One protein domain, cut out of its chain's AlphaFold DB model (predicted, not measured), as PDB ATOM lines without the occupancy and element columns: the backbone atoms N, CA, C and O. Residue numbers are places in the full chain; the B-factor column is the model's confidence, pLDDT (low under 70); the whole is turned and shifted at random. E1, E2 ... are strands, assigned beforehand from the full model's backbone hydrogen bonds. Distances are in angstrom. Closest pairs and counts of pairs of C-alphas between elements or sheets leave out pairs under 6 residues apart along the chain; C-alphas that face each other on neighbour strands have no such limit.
ATOM      1  N   SER A   2     202.037 147.180 167.155       94.75
ATOM      2  CA  SER A   2     202.281 145.845 167.738       94.75
ATOM      3  C   SER A   2     201.490 144.772 166.988       94.75
ATOM      4  O   SER A   2     200.340 145.000 166.620       94.75
ATOM      5  N   ALA A   3     202.084 143.599 166.769       95.12
ATOM      6  CA  ALA A   3     201.395 142.485 166.109       95.12
ATOM      7  C   ALA A   3     200.273 141.882 166.971       95.12
ATOM      8  O   ALA A   3     199.343 141.263 166.460       95.12
ATOM      9  N   TYR A   4     200.367 142.074 168.288       93.88
ATOM     10  CA  TYR A   4     199.442 141.531 169.274       93.88
ATOM     11  C   TYR A   4     198.828 142.647 170.126       93.88
ATOM     12  O   TYR A   4     199.475 143.681 170.347       93.88
ATOM     13  N   PRO A   5     197.595 142.452 170.631       94.06
ATOM     14  CA  PRO A   5     196.978 143.383 171.564       94.06
ATOM     15  C   PRO A   5     197.783 143.461 172.864       94.06
ATOM     16  O   PRO A   5     198.290 142.457 173.367       94.06
ATOM     17  N   LEU A   6     197.872 144.667 173.422       95.44
ATOM     18  CA  LEU A   6     198.600 144.933 174.656       95.44
ATOM     19  C   LEU A   6     197.639 145.009 175.838       95.44
ATOM     20  O   LEU A   6     196.520 145.508 175.719       95.44
ATOM     21  N   THR A   7     198.096 144.540 176.996       96.12
ATOM     22  CA  THR A   7     197.378 144.727 178.260       96.12
ATOM     23  C   THR A   7     197.920 145.965 178.956       96.12
ATOM     24  O   THR A   7     199.130 146.111 179.115       96.12
ATOM     25  N   GLU A   8     197.022 146.852 179.363       97.19
ATOM     26  CA  GLU A   8     197.374 148.033 180.142       97.19
ATOM     27  C   GLU A   8     197.668 147.635 181.592       97.19
ATOM     28  O   GLU A   8     196.899 146.894 182.211       97.19
ATOM     29  N   LEU A   9     198.747 148.167 182.159       96.00
ATOM     30  CA  LEU A   9     199.038 148.049 183.582       96.00
ATOM     31  C   LEU A   9     199.280 149.439 184.167       96.00
ATOM     32  O   LEU A   9     200.322 150.047 183.945       96.00
ATOM     33  N   GLY A  10     198.296 149.941 184.919       94.81
ATOM     34  CA  GLY A  10     198.401 151.224 185.617       94.81
ATOM     35  C   GLY A  10     198.632 152.424 184.693       94.81
ATOM     36  O   GLY A  10     199.458 153.273 185.019       94.81
ATOM     37  N   GLY A  11     197.950 152.496 183.544       95.25
ATOM     38  CA  GLY A  11     198.138 153.580 182.573       95.25
ATOM     39  C   GLY A  11     199.228 153.331 181.533       95.25
ATOM     40  O   GLY A  11     199.465 154.198 180.695       95.25
ATOM     41  N   VAL A  12     199.925 152.191 181.585       95.69
ATOM     42  CA  VAL A  12     201.104 151.934 180.750       95.69
ATOM     43  C   VAL A  12     200.907 150.685 179.898       95.69
ATOM     44  O   VAL A  12     200.569 149.616 180.408       95.69
ATOM     45  N   TYR A  13     201.196 150.808 178.604       95.50
ATOM     46  CA  TYR A  13     201.393 149.683 177.694       95.50
ATOM     47  C   TYR A  13     202.893 149.473 177.490       95.50
ATOM     48  O   TYR A  13     203.593 150.388 177.065       95.50
ATOM     49  N   THR A  14     203.394 148.277 177.802       94.56
ATOM     50  CA  THR A  14     204.799 147.911 177.567       94.56
ATOM     51  C   THR A  14     204.872 146.917 176.423       94.56
ATOM     52  O   THR A  14     204.150 145.919 176.423       94.56
ATOM     53  N   TYR A  15     205.746 147.181 175.457       95.19
ATOM     54  CA  TYR A  15     205.975 146.287 174.335       95.19
ATOM     55  C   TYR A  15     207.391 146.453 173.795       95.19
ATOM     56  O   TYR A  15     207.882 147.577 173.704       95.19
ATOM     57  N   ASP A  16     208.024 145.341 173.437       94.06
ATOM     58  CA  ASP A  16     209.375 145.319 172.884       94.06
ATOM     59  C   ASP A  16     209.335 144.809 171.440       94.06
ATOM     60  O   ASP A  16     209.070 143.632 171.185       94.06
ATOM     61  N   PHE A  17     209.595 145.717 170.500       94.50
ATOM     62  CA  PHE A  17     209.629 145.426 169.068       94.50
ATOM     63  C   PHE A  17     210.896 144.683 168.632       94.50
ATOM     64  O   PHE A  17     210.924 144.116 167.549       94.50
ATOM     65  N   THR A  18     211.939 144.662 169.459       94.31
ATOM     66  CA  THR A  18     213.286 144.268 169.024       94.31
ATOM     67  C   THR A  18     213.548 142.767 169.095       94.31
ATOM     68  O   THR A  18     214.586 142.311 168.629       94.31
ATOM     69  N   THR A  19     212.617 141.993 169.663       92.31
ATOM     70  CA  THR A  19     212.847 140.597 170.079       92.31
ATOM     71  C   THR A  19     212.391 139.533 169.080       92.31
ATOM     72  O   THR A  19     212.579 138.344 169.348       92.31
ATOM     73  N   GLY A  20     211.781 139.905 167.951       94.94
ATOM     74  CA  GLY A  20     211.330 138.925 166.961       94.94
ATOM     75  C   GLY A  20     210.576 139.506 165.767       94.94
ATOM     76  O   GLY A  20     209.998 140.591 165.847       94.94
ATOM     77  N   GLU A  21     210.521 138.727 164.681       94.56
ATOM     78  CA  GLU A  21     209.798 139.063 163.443       94.56
ATOM     79  C   GLU A  21     208.290 139.241 163.657       94.56
ATOM     80  O   GLU A  21     207.633 139.963 162.918       94.56
ATOM     81  N   ASP A  22     207.746 138.627 164.702       94.75
ATOM     82  CA  ASP A  22     206.332 138.614 165.063       94.75
ATOM     83  C   ASP A  22     205.939 139.785 165.977       94.75
ATOM     84  O   ASP A  22     204.859 139.770 166.564       94.75
ATOM     85  N   LYS A  23     206.816 140.777 166.170       95.81
ATOM     86  CA  LYS A  23     206.550 141.907 167.071       95.81
ATOM     87  C   LYS A  23     205.909 143.096 166.359       95.81
ATOM     88  O   LYS A  23     205.020 143.748 166.912       95.81
ATOM     89  N   ALA A  24     206.273 143.363 165.111       95.62
ATOM     90  CA  ALA A  24     205.583 144.363 164.304       95.62
ATOM     91  C   ALA A  24     204.377 143.755 163.570       95.62
ATOM     92  O   ALA A  24     204.460 142.683 162.972       95.62
ATOM     93  N   TYR A  25     203.244 144.460 163.579       95.19
ATOM     94  CA  TYR A  25     202.105 144.142 162.720       95.19
ATOM     95  C   TYR A  25     202.544 144.207 161.253       95.19
ATOM     96  O   TYR A  25     203.012 145.256 160.813       95.19
ATOM     97  N   GLY A  26     202.401 143.097 160.524       94.06
ATOM     98  CA  GLY A  26     202.923 142.934 159.162       94.06
ATOM     99  C   GLY A  26     204.199 142.090 159.058       94.06
ATOM    100  O   GLY A  26     204.590 141.713 157.958       94.06
ATOM    101  N   GLY A  27     204.827 141.728 160.178       94.00
ATOM    102  CA  GLY A  27     205.974 140.820 160.186       94.00
ATOM    103  C   GLY A  27     207.185 141.372 159.426       94.00
ATOM    104  O   GLY A  27     207.546 142.535 159.593       94.00
ATOM    105  N   LEU A  28     207.778 140.552 158.554       92.44
ATOM    106  CA  LEU A  28     208.940 140.901 157.713       92.44
ATOM    107  C   LEU A  28     208.691 142.062 156.725       92.44
ATOM    108  O   LEU A  28     209.638 142.654 156.198       92.44
ATOM    109  N   GLU A  29     207.425 142.412 156.483       92.81
ATOM    110  CA  GLU A  29     207.046 143.567 155.660       92.81
ATOM    111  C   GLU A  29     207.034 144.881 156.457       92.81
ATOM    112  O   GLU A  29     206.966 145.957 155.873       92.81
ATOM    113  N   ALA A  30     207.115 144.811 157.790       94.12
ATOM    114  CA  ALA A  30     207.077 145.969 158.687       94.12
ATOM    115  C   ALA A  30     208.381 146.193 159.477       94.12
ATOM    116  O   ALA A  30     208.523 147.220 160.142       94.12
ATOM    117  N   GLN A  31     209.323 145.247 159.430       94.69
ATOM    118  CA  GLN A  31     210.618 145.324 160.109       94.69
ATOM    119  C   GLN A  31     211.673 144.435 159.439       94.69
ATOM    120  O   GLN A  31     211.338 143.464 158.766       94.69
ATOM    121  N   ASN A  32     212.947 144.746 159.678       92.81
ATOM    122  CA  ASN A  32     214.093 143.958 159.220       92.81
ATOM    123  C   ASN A  32     214.918 143.458 160.419       92.81
ATOM    124  O   ASN A  32     215.037 144.146 161.437       92.81
ATOM    125  N   GLU A  33     215.531 142.281 160.284       94.00
ATOM    126  CA  GLU A  33     216.557 141.807 161.216       94.00
ATOM    127  C   GLU A  33     217.883 142.523 160.909       94.00
ATOM    128  O   GLU A  33     218.428 142.393 159.813       94.00
ATOM    129  N   ILE A  34     218.391 143.309 161.862       91.19
ATOM    130  CA  ILE A  34     219.602 144.141 161.699       91.19
ATOM    131  C   ILE A  34     220.846 143.515 162.343       91.19
ATOM    132  O   ILE A  34     221.979 143.886 162.041       91.19
ATOM    133  N   ALA A  35     220.636 142.549 163.229       92.06
ATOM    134  CA  ALA A  35     221.626 141.623 163.763       92.06
ATOM    135  C   ALA A  35     220.875 140.373 164.251       92.06
ATOM    136  O   ALA A  35     219.673 140.473 164.488       92.06
ATOM    137  N   PRO A  36     221.532 139.214 164.448       93.62
ATOM    138  CA  PRO A  36     220.844 138.006 164.899       93.62
ATOM    139  C   PRO A  36     220.001 138.244 166.163       93.62
ATOM    140  O   PRO A  36     220.544 138.551 167.227       93.62
ATOM    141  N   GLY A  37     218.681 138.105 166.041       92.56
ATOM    142  CA  GLY A  37     217.709 138.335 167.113       92.56
ATOM    143  C   GLY A  37     217.413 139.803 167.436       92.56
ATOM    144  O   GLY A  37     216.747 140.058 168.436       92.56
ATOM    145  N   VAL A  38     217.887 140.751 166.626       94.50
ATOM    146  CA  VAL A  38     217.670 142.193 166.797       94.50
ATOM    147  C   VAL A  38     216.888 142.732 165.610       94.50
ATOM    148  O   VAL A  38     217.346 142.683 164.467       94.50
ATOM    149  N   TRP A  39     215.722 143.291 165.907       95.69
ATOM    150  CA  TRP A  39     214.770 143.774 164.914       95.69
ATOM    151  C   TRP A  39     214.662 145.294 164.938       95.69
ATOM    152  O   TRP A  39     214.642 145.911 166.006       95.69
ATOM    153  N   GLY A  40     214.606 145.891 163.749       93.19
ATOM    154  CA  GLY A  40     214.555 147.333 163.550       93.19
ATOM    155  C   GLY A  40     213.535 147.751 162.496       93.19
ATOM    156  O   GLY A  40     213.056 146.946 161.696       93.19
ATOM    157  N   MET A  41     213.211 149.045 162.506       92.06
ATOM    158  CA  MET A  41     212.349 149.668 161.505       92.06
ATOM    159  C   MET A  41     212.999 149.609 160.120       92.06
ATOM    160  O   MET A  41     214.220 149.697 159.993       92.06
ATOM    161  N   ILE A  42     212.174 149.473 159.088       95.25
ATOM    162  CA  ILE A  42     212.630 149.515 157.699       95.25
ATOM    163  C   ILE A  42     213.008 150.958 157.344       95.25
ATOM    164  O   ILE A  42     212.234 151.876 157.598       95.25
TER     165      ILE A  42
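Overview. This is residues 2 to 42 of the 102 residues of an uncharacterized protein of Bacteroidetes bacterium 4484_249 (UniProt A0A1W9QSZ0). The model has little regular structure: a long loop runs from Ser 2 out to a far turn at Gly 10 and folds back, and after a further winding stretch a small two-stranded hairpin, E1 then E2, forms the opposite end. The printed part has 41 residues with no named helix and two antiparallel strands, order E1 - E2. The class is all strand, with under half of the residues in named elements. It is elongated, spanning 33 by 17 by 13 A, and only just loose, close to compact, with a radius of gyration of the C-alphas of 11.1 A.

Arrangement. Residues 2 to 30 hold no named element. E1, residues 31 to 35, and E2, residues 38 to 41, form an antiparallel hairpin, their directions 140 degrees apart. C-alphas 33 and 39 face each other at 4.6 A. N 32 and O 40, 3.0 A, and N 38 and O 35, 2.8 A, are within hydrogen-bond range.

Along the chain. C-alpha 2 stands at (202.281, 145.845, 167.738). E1 measures 12.2 A from first to last C-alpha and begins at C-alpha 31 at (210.618, 145.324, 160.109), and E2 measures 10.6 A and ends at C-alpha 41 at (212.349, 149.668, 161.505).

Size, cuts and confidence. The C-alphas farthest apart, of Gly 10 and Ala 35, are 33.3 A apart. The printed part has no cut. The link E1 to E2 is tight. Mean pLDDT of the printed part is 94.4; no printed residue is under 70.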